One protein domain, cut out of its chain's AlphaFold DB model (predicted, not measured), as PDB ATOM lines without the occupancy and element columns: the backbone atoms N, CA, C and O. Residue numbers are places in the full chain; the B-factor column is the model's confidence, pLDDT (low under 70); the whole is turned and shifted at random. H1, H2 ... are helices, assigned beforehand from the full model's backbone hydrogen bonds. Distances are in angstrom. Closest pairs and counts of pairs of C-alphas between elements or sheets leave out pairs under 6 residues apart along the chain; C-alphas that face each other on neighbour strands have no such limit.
ATOM      1  N   ARG A 649     -29.455   7.145  22.321       87.44
ATOM      2  CA  ARG A 649     -29.916   8.073  21.279       87.44
ATOM      3  C   ARG A 649     -29.428   9.520  21.460       87.44
ATOM      4  O   ARG A 649     -29.168  10.201  20.471       87.44
ATOM      5  N   LEU A 650     -29.250   9.991  22.701       90.00
ATOM      6  CA  LEU A 650     -28.703  11.326  22.986       90.00
ATOM      7  C   LEU A 650     -27.201  11.418  22.681       90.00
ATOM      8  O   LEU A 650     -26.768  12.405  22.088       90.00
ATOM      9  N   PHE A 651     -26.416  10.403  23.051       91.81
ATOM     10  CA  PHE A 651     -24.994  10.336  22.714       91.81
ATOM     11  C   PHE A 651     -24.780  10.225  21.201       91.81
ATOM     12  O   PHE A 651     -23.973  10.971  20.648       91.81
ATOM     13  N   PHE A 652     -25.537   9.363  20.512       91.19
ATOM     14  CA  PHE A 652     -25.412   9.227  19.059       91.19
ATOM     15  C   PHE A 652     -25.843  10.476  18.293       91.19
ATOM     16  O   PHE A 652     -25.164  10.845  17.336       91.19
ATOM     17  N   ARG A 653     -26.887  11.188  18.745       92.00
ATOM     18  CA  ARG A 653     -27.218  12.510  18.199       92.00
ATOM     19  C   ARG A 653     -26.050  13.485  18.363       92.00
ATOM     20  O   ARG A 653     -25.595  14.039  17.374       92.00
ATOM     21  N   GLN A 654     -25.508  13.620  19.577       93.56
ATOM     22  CA  GLN A 654     -24.355  14.494  19.834       93.56
ATOM     23  C   GLN A 654     -23.115  14.103  19.017       93.56
ATOM     24  O   GLN A 654     -22.302  14.971  18.717       93.56
ATOM     25  N   LEU A 655     -22.950  12.823  18.670       93.62
ATOM     26  CA  LEU A 655     -21.860  12.352  17.815       93.62
ATOM     27  C   LEU A 655     -22.109  12.730  16.349       93.62
ATOM     28  O   LEU A 655     -21.198  13.253  15.718       93.62
ATOM     29  N   GLY A 656     -23.334  12.573  15.837       93.06
ATOM     30  CA  GLY A 656     -23.732  13.091  14.519       93.06
ATOM     31  C   GLY A 656     -23.524  14.605  14.406       93.06
ATOM     32  O   GLY A 656     -22.750  15.048  13.560       93.06
ATOM     33  N   ASP A 657     -24.083  15.369  15.355       92.31
ATOM     34  CA  ASP A 657     -23.938  16.830  15.477       92.31
ATOM     35  C   ASP A 657     -22.457  17.285  15.535       92.31
ATOM     36  O   ASP A 657     -22.159  18.471  15.381       92.31
ATOM     37  N   VAL A 658     -21.511  16.387  15.831       92.44
ATOM     38  CA  VAL A 658     -20.070  16.661  15.957       92.44
ATOM     39  C   VAL A 658     -19.265  16.162  14.756       92.44
ATOM     40  O   VAL A 658     -18.271  16.804  14.411       92.44
ATOM     41  N   LEU A 659     -19.667  15.067  14.110       92.00
ATOM     42  CA  LEU A 659     -19.027  14.544  12.900       92.00
ATOM     43  C   LEU A 659     -19.418  15.354  11.653       92.00
ATOM     44  O   LEU A 659     -18.557  15.635  10.826       92.00
ATOM     45  N   GLU A 660     -20.645  15.877  11.580       90.31
ATOM     46  CA  GLU A 660     -21.072  16.851  10.553       90.31
ATOM     47  C   GLU A 660     -20.187  18.121  10.539       90.31
ATOM     48  O   GLU A 660     -19.973  18.776   9.514       90.31
ATOM     49  N   LYS A 661     -19.578  18.454  11.685       91.00
ATOM     50  CA  LYS A 661     -18.630  19.571  11.792       91.00
ATOM     51  C   LYS A 661     -17.264  19.278  11.162       91.00
ATOM     52  O   LYS A 661     -16.466  20.202  11.006       91.00
ATOM     53  N   TRP A 662     -16.976  18.027  10.787       91.00
ATOM     54  CA  TRP A 662     -15.722  17.646  10.129       91.00
ATOM     55  C   TRP A 662     -15.746  18.009   8.640       91.00
ATOM     56  O   TRP A 662     -14.803  18.647   8.171       91.00
ATOM     57  N   SER A 663     -16.843  17.722   7.927       86.38
ATOM     58  CA  SER A 663     -17.018  18.107   6.514       86.38
ATOM     59  C   SER A 663     -17.111  19.621   6.329       86.38
ATOM     60  O   SER A 663     -16.466  20.193   5.457       86.38
ATOM     61  N   THR A 664     -17.835  20.309   7.211       84.81
ATOM     62  CA  THR A 664     -17.921  21.781   7.211       84.81
ATOM     63  C   THR A 664     -16.696  22.464   7.835       84.81
ATOM     64  O   THR A 664     -16.610  23.691   7.831       84.81
ATOM     65  N   ARG A 665     -15.757  21.689   8.406       85.12
ATOM     66  CA  ARG A 665     -14.583  22.150   9.181       85.12
ATOM     67  C   ARG A 665     -14.924  23.217  10.239       85.12
ATOM     68  O   ARG A 665     -14.075  24.036  10.593       85.12
ATOM     69  N   SER A 666     -16.148  23.192  10.776       85.94
ATOM     70  CA  SER A 666     -16.760  24.238  11.613       85.94
ATOM     71  C   SER A 666     -16.298  24.193  13.081       85.94
ATOM     72  O   SER A 666     -17.079  24.214  14.035       85.94
ATOM     73  N   PHE A 667     -14.978  24.159  13.262       87.56
ATOM     74  CA  PHE A 667     -14.279  24.206  14.543       87.56
ATOM     75  C   PHE A 667     -13.437  25.490  14.653       87.56
ATOM     76  O   PHE A 667     -12.900  25.950  13.646       87.56
ATOM     77  N   PRO A 668     -13.227  26.044  15.864       86.56
ATOM     78  CA  PRO A 668     -12.287  27.147  16.063       86.56
ATOM     79  C   PRO A 668     -10.881  26.787  15.568       86.56
ATOM     80  O   PRO A 668     -10.407  25.679  15.818       86.56
ATOM     81  N   SER A 669     -10.171  27.732  14.946       85.06
ATOM     82  CA  SER A 669      -8.834  27.506  14.365       85.06
ATOM     83  C   SER A 669      -7.760  27.077  15.381       85.06
ATOM     84  O   SER A 669      -6.755  26.454  15.027       85.06
ATOM     85  N   SER A 670      -7.989  27.360  16.666       84.62
ATOM     86  CA  SER A 670      -7.184  26.893  17.798       84.62
ATOM     87  C   SER A 670      -7.367  25.400  18.115       84.62
ATOM     88  O   SER A 670      -6.463  24.797  18.704       84.62
ATOM     89  N   SER A 671      -8.488  24.791  17.710       89.75
ATOM     90  CA  SER A 671      -8.839  23.390  17.967       89.75
ATOM     91  C   SER A 671      -7.850  22.422  17.322       89.75
ATOM     92  O   SER A 671      -7.435  22.595  16.175       89.75
ATOM     93  N   GLN A 672      -7.511  21.349  18.035       88.81
ATOM     94  CA  GLN A 672      -6.664  20.287  17.491       88.81
ATOM     95  C   GLN A 672      -7.384  19.475  16.404       88.81
ATOM     96  O   GLN A 672      -6.734  19.025  15.465       88.81
ATOM     97  N   ILE A 673      -8.721  19.392  16.459       89.81
ATOM     98  CA  ILE A 673      -9.539  18.813  15.382       89.81
ATOM     99  C   ILE A 673      -9.405  19.672  14.116       89.81
ATOM    100  O   ILE A 673      -9.107  19.144  13.052       89.81
ATOM    101  N   TYR A 674      -9.499  21.004  14.225       89.75
ATOM    102  CA  TYR A 674      -9.268  21.901  13.082       89.75
ATOM    103  C   TYR A 674      -7.838  21.767  12.529       89.75
ATOM    104  O   TYR A 674      -7.630  21.642  11.323       89.75
ATOM    105  N   LYS A 675      -6.833  21.737  13.417       90.12
ATOM    106  CA  LYS A 675      -5.414  21.574  13.051       90.12
ATOM    107  C   LYS A 675      -5.091  20.224  12.403       90.12
ATOM    108  O   LYS A 675      -4.065  20.132  11.723       90.12
ATOM    109  N   PHE A 676      -5.943  19.221  12.611       89.69
ATOM    110  CA  PHE A 676      -5.930  17.931  11.933       89.69
ATOM    111  C   PHE A 676      -6.658  17.993  10.584       89.69
ATOM    112  O   PHE A 676      -6.017  17.780   9.559       89.69
ATOM    113  N   LEU A 677      -7.941  18.370  10.564       88.56
ATOM    114  CA  LEU A 677      -8.780  18.406   9.356       88.56
ATOM    115  C   LEU A 677      -8.207  19.299   8.247       88.56
ATOM    116  O   LEU A 677      -8.294  18.955   7.074       88.56
ATOM    117  N   ARG A 678      -7.539  20.408   8.597       87.88
ATOM    118  CA  ARG A 678      -6.860  21.288   7.626       87.88
ATOM    119  C   ARG A 678      -5.702  20.633   6.853       87.88
ATOM    120  O   ARG A 678      -5.137  21.287   5.986       87.88
ATOM    121  N   LYS A 679      -5.278  19.416   7.221       86.88
ATOM    122  CA  LYS A 679      -4.234  18.654   6.511       86.88
ATOM    123  C   LYS A 679      -4.784  17.851   5.333       86.88
ATOM    124  O   LYS A 679      -4.011  17.484   4.457       86.88
ATOM    125  N   PHE A 680      -6.085  17.581   5.326       82.94
ATOM    126  CA  PHE A 680      -6.765  16.909   4.228       82.94
ATOM    127  C   PHE A 680      -7.021  17.932   3.123       82.94
ATOM    128  O   PHE A 680      -7.356  19.088   3.405       82.94
ATOM    129  N   HIS A 681      -6.822  17.532   1.869       78.00
ATOM    130  CA  HIS A 681      -6.988  18.442   0.737       78.00
ATOM    131  C   HIS A 681      -8.467  18.813   0.561       78.00
ATOM    132  O   HIS A 681      -8.817  19.991   0.566       78.00
ATOM    133  N   ASP A 682      -9.334  17.802   0.504       79.94
ATOM    134  CA  ASP A 682     -10.785  17.965   0.465       79.94
ATOM    135  C   ASP A 682     -11.399  17.904   1.880       79.94
ATOM    136  O   ASP A 682     -10.815  17.379   2.831       79.94
ATOM    137  N   ALA A 683     -12.579  18.493   2.043       77.94
ATOM    138  CA  ALA A 683     -13.445  18.320   3.204       77.94
ATOM    139  C   ALA A 683     -14.628  17.370   2.912       77.94
ATOM    140  O   ALA A 683     -15.205  16.811   3.847       77.94
ATOM    141  N   GLY A 684     -14.945  17.135   1.631       78.06
ATOM    142  CA  GLY A 684     -15.954  16.179   1.162       78.06
ATOM    143  C   GLY A 684     -15.664  14.715   1.514       78.06
ATOM    144  O   GLY A 684     -16.594  13.912   1.552       78.06
ATOM    145  N   GLU A 685     -14.416  14.388   1.865       82.50
ATOM    146  CA  GLU A 685     -13.988  13.102   2.446       82.50
ATOM    147  C   GLU A 685     -14.706  12.777   3.774       82.50
ATOM    148  O   GLU A 685     -14.884  11.612   4.119       82.50
ATOM    149  N   PHE A 686     -15.165  13.799   4.507       87.50
ATOM    150  CA  PHE A 686     -15.917  13.652   5.760       87.50
ATOM    151  C   PHE A 686     -17.429  13.893   5.589       87.50
ATOM    152  O   PHE A 686     -18.156  13.956   6.583       87.50
ATOM    153  N   ALA A 687     -17.918  14.091   4.359       84.88
ATOM    154  CA  ALA A 687     -19.349  14.238   4.104       84.88
ATOM    155  C   ALA A 687     -20.084  12.923   4.410       84.88
ATOM    156  O   ALA A 687     -19.556  11.849   4.150       84.88
ATOM    157  N   ASP A 688     -21.290  13.025   4.975       84.19
ATOM    158  CA  ASP A 688     -22.121  11.902   5.449       84.19
ATOM    159  C   ASP A 688     -21.528  11.075   6.615       84.19
ATOM    160  O   ASP A 688     -22.047  10.000   6.947       84.19
ATOM    161  N   LEU A 689     -20.454  11.554   7.264       89.38
ATOM    162  CA  LEU A 689     -19.779  10.832   8.346       89.38
ATOM    163  C   LEU A 689     -20.685  10.738   9.583       89.38
ATOM    164  O   LEU A 689     -20.803  11.664  10.383       89.38
ATOM    165  N   SER A 690     -21.334   9.589   9.730       90.88
ATOM    166  CA  SER A 690     -22.343   9.314  10.754       90.88
ATOM    167  C   SER A 690     -21.838   8.331  11.820       90.88
ATOM    168  O   SER A 690     -20.867   7.604  11.591       90.88
ATOM    169  N   PRO A 691     -22.511   8.228  12.984       90.88
ATOM    170  CA  PRO A 691     -22.209   7.189  13.967       90.88
ATOM    171  C   PRO A 691     -22.300   5.765  13.404       90.88
ATOM    172  O   PRO A 691     -21.466   4.924  13.732       90.88
ATOM    173  N   SER A 692     -23.266   5.506  12.516       90.69
ATOM    174  CA  SER A 692     -23.414   4.213  11.841       90.69
ATOM    175  C   SER A 692     -22.229   3.925  10.920       90.69
ATOM    176  O   SER A 692     -21.683   2.826  10.964       90.69
ATOM    177  N   ALA A 693     -21.762   4.923  10.160       91.25
ATOM    178  CA  ALA A 693     -20.553   4.798   9.347       91.25
ATOM    179  C   ALA A 693     -19.302   4.527  10.201       91.25
ATOM    180  O   ALA A 693     -18.478   3.701   9.821       91.25
ATOM    181  N   PHE A 694     -19.173   5.149  11.379       93.06
ATOM    182  CA  PHE A 694     -18.097   4.831  12.325       93.06
ATOM    183  C   PHE A 694     -18.160   3.369  12.802       93.06
ATOM    184  O   PHE A 694     -17.143   2.673  12.766       93.06
ATOM    185  N   CYS A 695     -19.340   2.875  13.191       93.00
ATOM    186  CA  CYS A 695     -19.523   1.467  13.554       93.00
ATOM    187  C   CYS A 695     -19.209   0.521  12.383       93.00
ATOM    188  O   CYS A 695     -18.565  -0.505  12.589       93.00
ATOM    189  N   GLU A 696     -19.577   0.884  11.151       92.50
ATOM    190  CA  GLU A 696     -19.206   0.125   9.956       92.50
ATOM    191  C   GLU A 696     -17.691   0.147   9.707       92.50
ATOM    192  O   GLU A 696     -17.115  -0.915   9.470       92.50
ATOM    193  N   MET A 697     -16.999   1.288   9.829       93.31
ATOM    194  CA  MET A 697     -15.535   1.374   9.670       93.31
ATOM    195  C   MET A 697     -14.777   0.431  10.619       93.31
ATOM    196  O   MET A 697     -13.788  -0.172  10.200       93.31
ATOM    197  N   LEU A 698     -15.256   0.230  11.854       95.00
ATOM    198  CA  LEU A 698     -14.669  -0.738  12.795       95.00
ATOM    199  C   LEU A 698     -14.697  -2.176  12.243       95.00
ATOM    200  O   LEU A 698     -13.722  -2.907  12.396       95.00
ATOM    201  N   THR A 699     -15.756  -2.569  11.528       94.94
ATOM    202  CA  THR A 699     -15.864  -3.912  10.914       94.94
ATOM    203  C   THR A 699     -14.969  -4.112   9.682       94.94
ATOM    204  O   THR A 699     -14.774  -5.242   9.234       94.94
ATOM    205  N   HIS A 700     -14.378  -3.038   9.147       93.50
ATOM    206  CA  HIS A 700     -13.408  -3.095   8.048       93.50
ATOM    207  C   HIS A 700     -11.951  -3.193   8.535       93.50
ATOM    208  O   HIS A 700     -11.041  -3.316   7.713       93.50
ATOM    209  N   MET A 701     -11.707  -3.162   9.850       93.31
ATOM    210  CA  MET A 701     -10.382  -3.383  10.435       93.31
ATOM    211  C   MET A 701      -9.927  -4.837  10.270       93.31
ATOM    212  O   MET A 701     -10.664  -5.762  10.597       93.31
ATOM    213  N   ASN A 702      -8.703  -5.039   9.774       90.88
ATOM    214  CA  ASN A 702      -8.150  -6.365   9.504       90.88
ATOM    215  C   ASN A 702      -6.635  -6.394   9.780       90.88
ATOM    216  O   ASN A 702      -5.877  -5.574   9.255       90.88
ATOM    217  N   ASP A 703      -6.192  -7.348  10.599       87.50
ATOM    218  CA  ASP A 703      -4.786  -7.586  10.947       87.50
ATOM    219  C   ASP A 703      -4.259  -8.963  10.483       87.50
ATOM    220  O   ASP A 703      -3.158  -9.367  10.847       87.50
ATOM    221  N   LYS A 704      -5.023  -9.664   9.636       85.94
ATOM    222  CA  LYS A 704      -4.702 -10.980   9.052       85.94
ATOM    223  C   LYS A 704      -4.375 -10.907   7.552       85.94
ATOM    224  O   LYS A 704      -4.259 -11.929   6.881       85.94
ATOM    225  N   LEU A 705      -4.217  -9.699   7.004       85.19
ATOM    226  CA  LEU A 705      -3.789  -9.490   5.616       85.19
ATOM    227  C   LEU A 705      -2.345  -9.986   5.414       85.19
ATOM    228  O   LEU A 705      -1.527  -9.831   6.321       85.19
ATOM    229  N   PRO A 706      -1.971 -10.506   4.229       80.69
ATOM    230  CA  PRO A 706      -0.592 -10.907   3.965       80.69
ATOM    231  C   PRO A 706       0.358  -9.715   4.141       80.69
ATOM    232  O   PRO A 706       0.074  -8.606   3.677       80.69
ATOM    233  N   LEU A 707       1.483  -9.934   4.822       77.25
ATOM    234  CA  LEU A 707       2.526  -8.923   5.001       77.25
ATOM    235  C   LEU A 707       3.272  -8.675   3.678       77.25
ATOM    236  O   LEU A 707       3.288  -9.526   2.786       77.25
ATOM    237  N   CYS A 751      -8.888 -17.559  22.185       48.31
ATOM    238  CA  CYS A 751      -7.954 -16.457  22.384       48.31
ATOM    239  C   CYS A 751      -7.577 -15.912  21.004       48.31
ATOM    240  O   CYS A 751      -6.512 -16.204  20.458       48.31
ATOM    241  N   MET A 752      -8.528 -15.194  20.400       60.88
ATOM    242  CA  MET A 752      -8.440 -14.671  19.048       60.88
ATOM    243  C   MET A 752      -7.257 -13.720  18.970       60.88
ATOM    244  O   MET A 752      -7.335 -12.564  19.392       60.88
ATOM    245  N   ASN A 753      -6.152 -14.229  18.429       72.88
ATOM    246  CA  ASN A 753      -4.887 -13.522  18.291       72.88
ATOM    247  C   ASN A 753      -4.996 -12.493  17.153       72.88
ATOM    248  O   ASN A 753      -4.404 -12.656  16.086       72.88
ATOM    249  N   SER A 754      -5.857 -11.495  17.357       87.75
ATOM    250  CA  SER A 754      -6.204 -10.421  16.435       87.75
ATOM    251  C   SER A 754      -6.081  -9.079  17.149       87.75
ATOM    252  O   SER A 754      -6.787  -8.781  18.121       87.75
ATOM    253  N   ALA A 755      -5.195  -8.237  16.625       89.94
ATOM    254  CA  ALA A 755      -5.060  -6.842  17.008       89.94
ATOM    255  C   ALA A 755      -6.325  -6.048  16.655       89.94
ATOM    256  O   ALA A 755      -6.726  -5.181  17.428       89.94
ATOM    257  N   ALA A 756      -6.976  -6.357  15.525       92.62
ATOM    258  CA  ALA A 756      -8.194  -5.678  15.090       92.62
ATOM    259  C   ALA A 756      -9.352  -5.915  16.072       92.62
ATOM    260  O   ALA A 756      -9.955  -4.961  16.564       92.62
ATOM    261  N   PHE A 757      -9.610  -7.174  16.434       92.50
ATOM    262  CA  PHE A 757     -10.662  -7.522  17.389       92.50
ATOM    263  C   PHE A 757     -10.359  -6.993  18.799       92.50
ATOM    264  O   PHE A 757     -11.213  -6.373  19.438       92.50
ATOM    265  N   SER A 758      -9.109  -7.143  19.254       92.06
ATOM    266  CA  SER A 758      -8.653  -6.609  20.543       92.06
ATOM    267  C   SER A 758      -8.796  -5.087  20.632       92.06
ATOM    268  O   SER A 758      -9.126  -4.563  21.695       92.06
ATOM    269  N   LEU A 759      -8.591  -4.367  19.525       94.31
ATOM    270  CA  LEU A 759      -8.753  -2.917  19.445       94.31
ATOM    271  C   LEU A 759     -10.228  -2.487  19.508       94.31
ATOM    272  O   LEU A 759     -10.547  -1.537  20.226       94.31
ATOM    273  N   VAL A 760     -11.130  -3.200  18.822       95.06
ATOM    274  CA  VAL A 760     -12.585  -2.974  18.917       95.06
ATOM    275  C   VAL A 760     -13.076  -3.214  20.348       95.06
ATOM    276  O   VAL A 760     -13.788  -2.372  20.901       95.06
ATOM    277  N   PHE A 761     -12.630  -4.291  21.004       93.69
ATOM    278  CA  PHE A 761     -12.940  -4.497  22.419       93.69
ATOM    279  C   PHE A 761     -12.335  -3.399  23.310       93.69
ATOM    280  O   PHE A 761     -13.041  -2.860  24.160       93.69
ATOM    281  N   LYS A 762     -11.074  -2.995  23.101       94.88
ATOM    282  CA  LYS A 762     -10.425  -1.926  23.885       94.88
ATOM    283  C   LYS A 762     -11.171  -0.591  23.780       94.88
ATOM    284  O   LYS A 762     -11.279   0.125  24.774       94.88
ATOM    285  N   LEU A 763     -11.752  -0.282  22.618       96.44
ATOM    286  CA  LEU A 763     -12.667   0.846  22.437       96.44
ATOM    287  C   LEU A 763     -13.926   0.713  23.300       96.44
ATOM    288  O   LEU A 763     -14.222   1.625  24.070       96.44
ATOM    289  N   ILE A 764     -14.632  -0.416  23.227       95.44
ATOM    290  CA  ILE A 764     -15.826  -0.673  24.052       95.44
ATOM    291  C   ILE A 764     -15.478  -0.563  25.548       95.44
ATOM    292  O   ILE A 764     -16.133   0.171  26.288       95.44
ATOM    293  N   GLN A 765     -14.391  -1.210  25.975       94.62
ATOM    294  CA  GLN A 765     -13.860  -1.208  27.340       94.62
ATOM    295  C   GLN A 765     -13.577   0.220  27.849       94.62
ATOM    296  O   GLN A 765     -14.016   0.589  28.942       94.62
ATOM    297  N   LEU A 766     -12.902   1.057  27.049       95.31
ATOM    298  CA  LEU A 766     -12.628   2.458  27.382       95.31
ATOM    299  C   LEU A 766     -13.920   3.275  27.505       95.31
ATOM    300  O   LEU A 766     -14.121   3.950  28.517       95.31
ATOM    301  N   VAL A 767     -14.810   3.214  26.513       94.88
ATOM    302  CA  VAL A 767     -16.045   4.019  26.484       94.88
ATOM    303  C   VAL A 767     -17.007   3.611  27.622       94.88
ATOM    304  O   VAL A 767     -17.635   4.480  28.234       94.88
ATOM    305  N   VAL A 768     -17.043   2.326  28.001       93.69
ATOM    306  CA  VAL A 768     -17.726   1.826  29.214       93.69
ATOM    307  C   VAL A 768     -17.050   2.341  30.495       93.69
ATOM    308  O   VAL A 768     -17.720   2.865  31.380       93.69
ATOM    309  N   THR A 769     -15.719   2.307  30.593       91.56
ATOM    310  CA  THR A 769     -14.987   2.844  31.762       91.56
ATOM    311  C   THR A 769     -15.212   4.350  31.958       91.56
ATOM    312  O   THR A 769     -15.253   4.849  33.087       91.56
ATOM    313  N   TYR A 770     -15.366   5.107  30.867       90.44
ATOM    314  CA  TYR A 770     -15.642   6.541  30.922       90.44
ATOM    315  C   TYR A 770     -17.118   6.884  31.202       90.44
ATOM    316  O   TYR A 770     -17.358   7.979  31.732       90.44
ATOM    317  N   SER A 771     -18.077   5.975  30.955       87.44
ATOM    318  CA  SER A 771     -19.502   6.193  31.269       87.44
ATOM    319  C   SER A 771     -19.775   6.279  32.774       87.44
ATOM    320  O   SER A 771     -20.526   7.148  33.216       87.44
ATOM    321  N   PHE A 772     -19.041   5.508  33.588       84.31
ATOM    322  CA  PHE A 772     -19.108   5.571  35.056       84.31
ATOM    323  C   PHE A 772     -18.964   7.006  35.609       84.31
ATOM    324  O   PHE A 772     -19.547   7.379  36.628       84.31
ATOM    325  N   ALA A 773     -18.209   7.867  34.918       82.50
ATOM    326  CA  ALA A 773     -18.029   9.269  35.283       82.50
ATOM    327  C   ALA A 773     -19.187  10.162  34.779       82.50
ATOM    328  O   ALA A 773     -18.937  11.134  34.060       82.50
ATOM    329  N   THR A 774     -20.425   9.858  35.191       75.12
ATOM    330  CA  THR A 774     -21.714  10.407  34.700       75.12
ATOM    331  C   THR A 774     -21.725  11.901  34.338       75.12
ATOM    332  O   THR A 774     -22.151  12.262  33.245       75.12
ATOM    333  N   LYS A 775     -21.179  12.789  35.184       81.12
ATOM    334  CA  LYS A 775     -21.077  14.248  34.921       81.12
ATOM    335  C   LYS A 775     -20.227  14.632  33.694       81.12
ATOM    336  O   LYS A 775     -20.255  15.776  33.255       81.12
ATOM    337  N   THR A 776     -19.417  13.708  33.186       83.62
ATOM    338  CA  THR A 776     -18.419  13.929  32.123       83.62
ATOM    339  C   THR A 776     -18.469  12.889  31.003       83.62
ATOM    340  O   THR A 776     -17.725  13.035  30.036       83.62
ATOM    341  N   GLN A 777     -19.329  11.866  31.110       86.69
ATOM    342  CA  GLN A 777     -19.357  10.708  30.207       86.69
ATOM    343  C   GLN A 777     -19.398  11.104  28.729       86.69
ATOM    344  O   GLN A 777     -18.481  10.761  27.996       86.69
ATOM    345  N   GLY A 778     -20.368  11.931  28.315       86.81
ATOM    346  CA  GLY A 778     -20.518  12.338  26.915       86.81
ATOM    347  C   GLY A 778     -19.262  13.010  26.357       86.81
ATOM    348  O   GLY A 778     -18.797  12.632  25.291       86.81
ATOM    349  N   LYS A 779     -18.639  13.928  27.113       90.44
ATOM    350  CA  LYS A 779     -17.401  14.611  26.691       90.44
ATOM    351  C   LYS A 779     -16.209  13.656  26.583       90.44
ATOM    352  O   LYS A 779     -15.449  13.748  25.625       90.44
ATOM    353  N   ASN A 780     -16.050  12.739  27.541       91.56
ATOM    354  CA  ASN A 780     -14.970  11.751  27.503       91.56
ATOM    355  C   ASN A 780     -15.169  10.771  26.334       91.56
ATOM    356  O   ASN A 780     -14.252  10.566  25.550       91.56
ATOM    357  N   ASN A 781     -16.374  10.214  26.194       94.00
ATOM    358  CA  ASN A 781     -16.722   9.219  25.180       94.00
ATOM    359  C   ASN A 781     -16.622   9.808  23.765       94.00
ATOM    360  O   ASN A 781     -16.057   9.172  22.879       94.00
ATOM    361  N   MET A 782     -17.070  11.058  23.582       94.19
ATOM    362  CA  MET A 782     -16.867  11.826  22.349       94.19
ATOM    363  C   MET A 782     -15.381  11.908  22.002       94.19
ATOM    364  O   MET A 782     -14.977  11.540  20.905       94.19
ATOM    365  N   LYS A 783     -14.554  12.323  22.968       94.62
ATOM    366  CA  LYS A 783     -13.110  12.475  22.789       94.62
ATOM    367  C   LYS A 783     -12.403  11.145  22.496       94.62
ATOM    368  O   LYS A 783     -11.478  11.143  21.691       94.62
ATOM    369  N   VAL A 784     -12.837  10.031  23.097       96.19
ATOM    370  CA  VAL A 784     -12.326   8.674  22.809       96.19
ATOM    371  C   VAL A 784     -12.625   8.266  21.359       96.19
ATOM    372  O   VAL A 784     -11.723   7.795  20.668       96.19
ATOM    373  N   ILE A 785     -13.850   8.493  20.867       96.00
ATOM    374  CA  ILE A 785     -14.233   8.187  19.475       96.00
ATOM    375  C   ILE A 785     -13.532   9.124  18.481       96.00
ATOM    376  O   ILE A 785     -12.973   8.664  17.488       96.00
ATOM    377  N   GLN A 786     -13.493  10.431  18.758       94.62
ATOM    378  CA  GLN A 786     -12.801  11.411  17.916       94.62
ATOM    379  C   GLN A 786     -11.305  11.108  17.797       94.62
ATOM    380  O   GLN A 786     -10.772  11.122  16.691       94.62
ATOM    381  N   SER A 787     -10.622  10.798  18.906       95.94
ATOM    382  CA  SER A 787      -9.198  10.454  18.868       95.94
ATOM    383  C   SER A 787      -8.936   9.137  18.134       95.94
ATOM    384  O   SER A 787      -7.898   9.013  17.489       95.94
ATOM    385  N   PHE A 788      -9.873   8.182  18.180       96.44
ATOM    386  CA  PHE A 788      -9.791   6.929  17.423       96.44
ATOM    387  C   PHE A 788      -9.916   7.184  15.917       96.44
ATOM    388  O   PHE A 788      -9.041   6.789  15.148       96.44
ATOM    389  N   LEU A 789     -10.961   7.907  15.498       94.44
ATOM    390  CA  LEU A 789     -11.168   8.317  14.106       94.44
ATOM    391  C   LEU A 789      -9.964   9.100  13.571       94.44
ATOM    392  O   LEU A 789      -9.465   8.795  12.491       94.44
ATOM    393  N   MET A 790      -9.432  10.045  14.355       93.12
ATOM    394  CA  MET A 790      -8.222  10.783  13.990       93.12
ATOM    395  C   MET A 790      -7.015   9.861  13.768       93.12
ATOM    396  O   MET A 790      -6.245  10.122  12.853       93.12
ATOM    397  N   VAL A 791      -6.841   8.772  14.529       94.38
ATOM    398  CA  VAL A 791      -5.770   7.791  14.263       94.38
ATOM    399  C   VAL A 791      -6.022   7.012  12.972       94.38
ATOM    400  O   VAL A 791      -5.093   6.872  12.176       94.38
ATOM    401  N   VAL A 792      -7.252   6.547  12.733       93.00
ATOM    402  CA  VAL A 792      -7.614   5.800  11.514       93.00
ATOM    403  C   VAL A 792      -7.347   6.636  10.259       93.00
ATOM    404  O   VAL A 792      -6.571   6.213   9.404       93.00
ATOM    405  N   PHE A 793      -7.896   7.852  10.190       90.44
ATOM    406  CA  PHE A 793      -7.690   8.768   9.062       90.44
ATOM    407  C   PHE A 793      -6.232   9.266   8.944       90.44
ATOM    408  O   PHE A 793      -5.749   9.471   7.836       90.44
ATOM    409  N   LYS A 794      -5.486   9.442  10.049       89.00
ATOM    410  CA  LYS A 794      -4.084   9.922  10.008       89.00
ATOM    411  C   LYS A 794      -3.073   8.866   9.557       89.00
ATOM    412  O   LYS A 794      -2.059   9.230   8.970       89.00
ATOM    413  N   PHE A 795      -3.282   7.600   9.922       88.94
ATOM    414  CA  PHE A 795      -2.235   6.569   9.858       88.94
ATOM    415  C   PHE A 795      -2.635   5.293   9.099       88.94
ATOM    416  O   PHE A 795      -1.757   4.494   8.785       88.94
ATOM    417  N   TYR A 796      -3.924   5.082   8.809       87.88
ATOM    418  CA  TYR A 796      -4.448   3.825   8.248       87.88
ATOM    419  C   TYR A 796      -5.320   4.044   6.987       87.88
ATOM    420  O   TYR A 796      -6.116   3.189   6.592       87.88
ATOM    421  N   HIS A 797      -5.122   5.186   6.320       74.69
ATOM    422  CA  HIS A 797      -5.811   5.624   5.095       74.69
ATOM    423  C   HIS A 797      -5.269   4.980   3.794       74.69
ATOM    424  O   HIS A 797      -5.823   5.154   2.720       74.69
ATOM    425  N   ILE A 798      -4.180   4.206   3.870       65.56
ATOM    426  CA  ILE A 798      -3.311   3.817   2.732       65.56
ATOM    427  C   ILE A 798      -4.034   3.094   1.563       65.56
ATOM    428  O   ILE A 798      -3.533   3.099   0.442       65.56
ATOM    429  N   ASN A 799      -5.214   2.500   1.787       63.75
ATOM    430  CA  ASN A 799      -5.935   1.679   0.796       63.75
ATOM    431  C   ASN A 799      -7.224   2.322   0.222       63.75
ATOM    432  O   ASN A 799      -7.924   1.685  -0.576       63.75
ATOM    433  N   TRP A 800      -7.600   3.527   0.656       75.38
ATOM    434  CA  TRP A 800      -8.895   4.152   0.350       75.38
ATOM    435  C   TRP A 800      -8.755   5.671   0.210       75.38
ATOM    436  O   TRP A 800      -7.898   6.260   0.852       75.38
ATOM    437  N   ASN A 801      -9.570   6.296  -0.648       71.62
ATOM    438  CA  ASN A 801      -9.578   7.762  -0.825       71.62
ATOM    439  C   ASN A 801     -10.783   8.443  -0.150       71.62
ATOM    440  O   ASN A 801     -10.805   9.658  -0.009       71.62
ATOM    441  N   ASP A 802     -11.801   7.659   0.203       81.19
ATOM    442  CA  ASP A 802     -13.039   8.079   0.860       81.19
ATOM    443  C   ASP A 802     -13.522   6.883   1.699       81.19
ATOM    444  O   ASP A 802     -13.492   5.736   1.233       81.19
ATOM    445  N   TYR A 803     -13.955   7.109   2.941       86.38
ATOM    446  CA  TYR A 803     -14.441   6.027   3.804       86.38
ATOM    447  C   TYR A 803     -15.750   5.406   3.262       86.38
ATOM    448  O   TYR A 803     -16.036   4.234   3.516       86.38
ATOM    449  N   ARG A 804     -16.527   6.145   2.459       86.75
ATOM    450  CA  ARG A 804     -17.692   5.633   1.721       86.75
ATOM    451  C   ARG A 804     -17.260   4.655   0.630       86.75
ATOM    452  O   ARG A 804     -17.937   3.655   0.406       86.75
ATOM    453  N   GLU A 805     -16.106   4.882  -0.005       85.00
ATOM    454  CA  GLU A 805     -15.508   3.926  -0.945       85.00
ATOM    455  C   GLU A 805     -15.029   2.663  -0.212       85.00
ATOM    456  O   GLU A 805     -15.303   1.555  -0.671       85.00
ATOM    457  N   LEU A 806     -14.387   2.819   0.957       88.50
ATOM    458  CA  LEU A 806     -13.995   1.704   1.829       88.50
ATOM    459  C   LEU A 806     -15.202   0.809   2.167       88.50
ATOM    460  O   LEU A 806     -15.148  -0.397   1.926       88.50
ATOM    461  N   ILE A 807     -16.288   1.405   2.670       87.75
ATOM    462  CA  ILE A 807     -17.511   0.695   3.073       87.75
ATOM    463  C   ILE A 807     -18.200   0.030   1.871       87.75
ATOM    464  O   ILE A 807     -18.505  -1.166   1.920       87.75
ATOM    465  N   ARG A 808     -18.427   0.784   0.782       87.94
ATOM    466  CA  ARG A 808     -19.146   0.312  -0.416       87.94
ATOM    467  C   ARG A 808     -18.401  -0.807  -1.138       87.94
ATOM    468  O   ARG A 808     -19.023  -1.754  -1.604       87.94
ATOM    469  N   CYS A 809     -17.078  -0.697  -1.243       87.81
ATOM    470  CA  CYS A 809     -16.232  -1.684  -1.915       87.81
ATOM    471  C   CYS A 809     -15.667  -2.743  -0.950       87.81
ATOM    472  O   CYS A 809     -14.815  -3.530  -1.354       87.81
ATOM    473  N   ASN A 810     -16.135  -2.771   0.306       90.00
ATOM    474  CA  ASN A 810     -15.757  -3.739   1.341       90.00
ATOM    475  C   ASN A 810     -14.233  -3.860   1.568       90.00
ATOM    476  O   ASN A 810     -13.711  -4.938   1.859       90.00
ATOM    477  N   LYS A 811     -13.500  -2.752   1.401       90.12
ATOM    478  CA  LYS A 811     -12.033  -2.719   1.492       90.12
ATOM    479  C   LYS A 811     -11.568  -2.872   2.943       90.12
ATOM    480  O   LYS A 811     -12.235  -2.433   3.874       90.12
ATOM    481  N   SER A 812     -10.382  -3.450   3.132       90.00
ATOM    482  CA  SER A 812      -9.781  -3.641   4.458       90.00
ATOM    483  C   SER A 812      -8.905  -2.459   4.896       90.00
ATOM    484  O   SER A 812      -7.971  -2.068   4.187       90.00
ATOM    485  N   ILE A 813      -9.135  -1.969   6.116       91.62
ATOM    486  CA  ILE A 813      -8.193  -1.131   6.865       91.62
ATOM    487  C   ILE A 813      -7.115  -2.066   7.436       91.62
ATOM    488  O   ILE A 813      -7.359  -2.771   8.417       91.62
ATOM    489  N   ARG A 814      -5.926  -2.097   6.814       90.62
ATOM    490  CA  ARG A 814      -4.785  -2.890   7.307       90.62
ATOM    491  C   ARG A 814      -4.310  -2.334   8.647       90.62
ATOM    492  O   ARG A 814      -3.869  -1.193   8.694       90.62
ATOM    493  N   ILE A 815      -4.319  -3.156   9.693       88.69
ATOM    494  CA  ILE A 815      -3.683  -2.841  10.985       88.69
ATOM    495  C   ILE A 815      -2.293  -3.478  11.104       88.69
ATOM    496  O   ILE A 815      -1.434  -2.929  11.795       88.69
ATOM    497  N   ASN A 816      -2.050  -4.618  10.447       85.44
ATOM    498  CA  ASN A 816      -0.828  -5.388  10.651       85.44
ATOM    499  C   ASN A 816       0.371  -4.896   9.828       85.44
ATOM    500  O   ASN A 816       0.390  -4.990   8.600       85.44
ATOM    501  N   ASN A 817       1.411  -4.466  10.546       80.00
ATOM    502  CA  ASN A 817       2.753  -4.223  10.014       80.00
ATOM    503  C   ASN A 817       3.699  -5.395  10.338       80.00
ATOM    504  O   ASN A 817       4.605  -5.693   9.562       80.00
ATOM    505  N   THR A 818       3.469  -6.079  11.463       80.19
ATOM    506  CA  THR A 818       4.196  -7.280  11.907       80.19
ATOM    507  C   THR A 818       3.273  -8.496  11.996       80.19
ATOM    508  O   THR A 818       2.054  -8.352  12.054       80.19
ATOM    509  N   ALA A 819       3.847  -9.703  12.056       80.38
ATOM    510  CA  ALA A 819       3.089 -10.931  12.338       80.38
ATOM    511  C   ALA A 819       2.612 -11.015  13.804       80.38
ATOM    512  O   ALA A 819       1.650 -11.712  14.105       80.38
ATOM    513  N   ASP A 820       3.275 -10.295  14.713       80.19
ATOM    514  CA  ASP A 820       2.866 -10.165  16.110       80.19
ATOM    515  C   ASP A 820       1.707  -9.165  16.261       80.19
ATOM    516  O   ASP A 820       1.866  -7.961  16.023       80.19
ATOM    517  N   ALA A 821       0.548  -9.674  16.685       83.69
ATOM    518  CA  ALA A 821      -0.650  -8.890  16.962       83.69
ATOM    519  C   ALA A 821      -0.498  -7.958  18.179       83.69
ATOM    520  O   ALA A 821      -1.116  -6.894  18.197       83.69
ATOM    521  N   THR A 822       0.340  -8.297  19.167       82.75
ATOM    522  CA  THR A 822       0.553  -7.443  20.349       82.75
ATOM    523  C   THR A 822       1.307  -6.170  19.966       82.75
ATOM    524  O   THR A 822       0.793  -5.074  20.187       82.75
ATOM    525  N   THR A 823       2.421  -6.289  19.233       83.06
ATOM    526  CA  THR A 823       3.131  -5.145  18.626       83.06
ATOM    527  C   THR A 823       2.217  -4.290  17.730       83.06
ATOM    528  O   THR A 823       2.267  -3.058  17.796       83.06
ATOM    529  N   ASN A 824       1.335  -4.899  16.926       87.88
ATOM    530  CA  ASN A 824       0.368  -4.153  16.105       87.88
ATOM    531  C   ASN A 824      -0.640  -3.356  16.971       87.88
ATOM    532  O   ASN A 824      -0.881  -2.170  16.715       87.88
ATOM    533  N   LEU A 825      -1.203  -3.983  18.012       89.19
ATOM    534  CA  LEU A 825      -2.159  -3.370  18.944       89.19
ATOM    535  C   LEU A 825      -1.524  -2.233  19.761       89.19
ATOM    536  O   LEU A 825      -2.162  -1.195  19.975       89.19
ATOM    537  N   ASP A 826      -0.272  -2.395  20.184       86.44
ATOM    538  CA  ASP A 826       0.477  -1.385  20.932       86.44
ATOM    539  C   ASP A 826       0.921  -0.217  20.040       86.44
ATOM    540  O   ASP A 826       0.888   0.936  20.483       86.44
ATOM    541  N   SER A 827       1.226  -0.462  18.758       89.44
ATOM    542  CA  SER A 827       1.469   0.602  17.769       89.44
ATOM    543  C   SER A 827       0.234   1.492  17.583       89.44
ATOM    544  O   SER A 827       0.346   2.722  17.643       89.44
ATOM    545  N   PHE A 828      -0.958   0.900  17.423       94.06
ATOM    546  CA  PHE A 828      -2.208   1.666  17.346       94.06
ATOM    547  C   PHE A 828      -2.512   2.366  18.680       94.06
ATOM    548  O   PHE A 828      -2.781   3.570  18.699       94.06
ATOM    549  N   THR A 829      -2.419   1.643  19.804       93.19
ATOM    550  CA  THR A 829      -2.661   2.186  21.154       93.19
ATOM    551  C   THR A 829      -1.789   3.410  21.418       93.19
ATOM    552  O   THR A 829      -2.301   4.421  21.888       93.19
ATOM    553  N   SER A 830      -0.497   3.364  21.090       91.62
ATOM    554  CA  SER A 830       0.442   4.461  21.357       91.62
ATOM    555  C   SER A 830       0.052   5.741  20.609       91.62
ATOM    556  O   SER A 830      -0.087   6.802  21.223       91.62
ATOM    557  N   LYS A 831      -0.238   5.622  19.304       95.06
ATOM    558  CA  LYS A 831      -0.744   6.715  18.449       95.06
ATOM    559  C   LYS A 831      -2.070   7.283  18.974       95.06
ATOM    560  O   LYS A 831      -2.314   8.490  18.901       95.06
ATOM    561  N   TRP A 832      -2.929   6.424  19.522       96.31
ATOM    562  CA  TRP A 832      -4.236   6.799  20.060       96.31
ATOM    563  C   TRP A 832      -4.152   7.489  21.423       96.31
ATOM    564  O   TRP A 832      -4.791   8.523  21.614       96.31
ATOM    565  N   VAL A 833      -3.302   6.999  22.327       94.81
ATOM    566  CA  VAL A 833      -2.998   7.627  23.623       94.81
ATOM    567  C   VAL A 833      -2.371   9.009  23.427       94.81
ATOM    568  O   VAL A 833      -2.742   9.944  24.134       94.81
ATOM    569  N   GLU A 834      -1.457   9.172  22.466       93.44
ATOM    570  CA  GLU A 834      -0.904  10.483  22.095       93.44
ATOM    571  C   GLU A 834      -2.013  11.424  21.593       93.44
ATOM    572  O   GLU A 834      -2.219  12.506  22.143       93.44
ATOM    573  N   THR A 835      -2.798  10.979  20.608       93.69
ATOM    574  CA  THR A 835      -3.882  11.777  20.011       93.69
ATOM    575  C   THR A 835      -4.947  12.167  21.050       93.69
ATOM    576  O   THR A 835      -5.417  13.304  21.065       93.69
ATOM    577  N   PHE A 836      -5.279  11.269  21.982       94.31
ATOM    578  CA  PHE A 836      -6.193  11.530  23.098       94.31
ATOM    579  C   PHE A 836      -5.608  12.485  24.158       94.31
ATOM    580  O   PHE A 836      -6.367  13.193  24.817       94.31
ATOM    581  N   LYS A 837      -4.283  12.548  24.338       91.62
ATOM    582  CA  LYS A 837      -3.638  13.537  25.227       91.62
ATOM    583  C   LYS A 837      -3.609  14.949  24.631       91.62
ATOM    584  O   LYS A 837      -3.552  15.905  25.396       91.62
ATOM    585  N   VAL A 838      -3.618  15.067  23.301       88.56
ATOM    586  CA  VAL A 838      -3.555  16.350  22.577       88.56
ATOM    587  C   VAL A 838      -4.930  17.019  22.446       88.56
ATOM    588  O   VAL A 838      -5.006  18.247  22.500       88.56
ATOM    589  N   LEU A 839      -5.995  16.226  22.267       84.12
ATOM    590  CA  LEU A 839      -7.406  16.650  22.355       84.12
ATOM    591  C   LEU A 839      -7.827  16.992  23.799       84.12
ATOM    592  O   LEU A 839      -9.044  17.112  24.060       84.12
TER     593      LEU A 839
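What this domain is: This is residues 649 to 707 and 751 to 839 of the 839 residues of an uncharacterized protein of Meyerozyma guilliermondii (strain ATCC 6260 / CBS 566 / DSM 6381 / JCM 1539 / NBRC 10279 / NRRL Y-324) (UniProt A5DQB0). What is the main shape? The longest helix, H5, runs through the middle, H4 folds back beside it as a hairpin, and H7 crosses H5 and meets H4 near the beginnings of both. H1 and H3 lie round another side of H5, with the short H2 and H6 farther out. What is it made of? The printed part has 148 residues with seven named helices, H1 to H7 in chain order, and no named strand; its class is all helix. How large is it? It is compact, with a radius of gyration of the C-alphas of 15.2 A and spans of 41 by 37 by 28 A.

Where its parts are: Where are the longer helices? H5 is residues 777 to 795, 26.9 A long, from C-alpha 777 at (-19.357, 10.708, 30.207). H4 is residues 755 to 771, 24.1 A; H7 is residues 821 to 838, 26.0 A, ending with C-alpha 838 at (-3.555, 16.350, 22.577). H1 is residues 649 to 663, 22.0 A, from C-alpha 649 at (-29.916, 8.073, 21.279). Where are the shorter ones? H3 is residues 691 to 699, 13.1 A; H2 is residues 672 to 677, 8.6 A; H6 is residues 803 to 808, 8.5 A.

How they stand to each other: What touches H5? H4 and H5 form a helical hairpin at a shallow tilt of 24 degrees, opposite ways, their closest C-alphas those of Ser 771 and Gln 777, 4.6 A apart. H7 touches H5 at a steep tilt of 61 degrees, opposite ways, with the closest C-alphas, Ser 787 and Phe 836, 5.3 A apart. How do the others meet? H4 touches H7 with residues 755 to 759 alone, the closest C-alphas being those of Ala 755 and Ala 821, 4.9 A. H1 and H3 only just touch, with 3 pairs of C-alphas within 8 A, the closest Gly 656 and Pro 691 at 6.1 A; H3 touches H6, closest at the C-alphas of Met 697 and Ile 807, 6.9 A. H2 is close to H5 but not clearly touching, closest at C-alphas 676 and 790, 7.8 A. What do the backbones show? Every O i to N i+4 pair is within hydrogen-bond range in H2, H4, H5, H6 and H7, against 8 of 11 in H1 and 4 of 5 in H3.

The domain as a whole: How far does it reach? The two C-alphas farthest apart, those of Pro 706 and Lys 775, are 44.8 A apart. Where is it cut? Residues 708 to 750 are not printed, and C-alphas 707 and 751 are 21.7 A apart. Which links are long, and where is confidence low? The links H2 to H3 and H6 to H7 are long; residues 701 to 702 pair with residues 813 to 814, parallel. Residues 751 to 752 and 798 to 799 have pLDDT under 70.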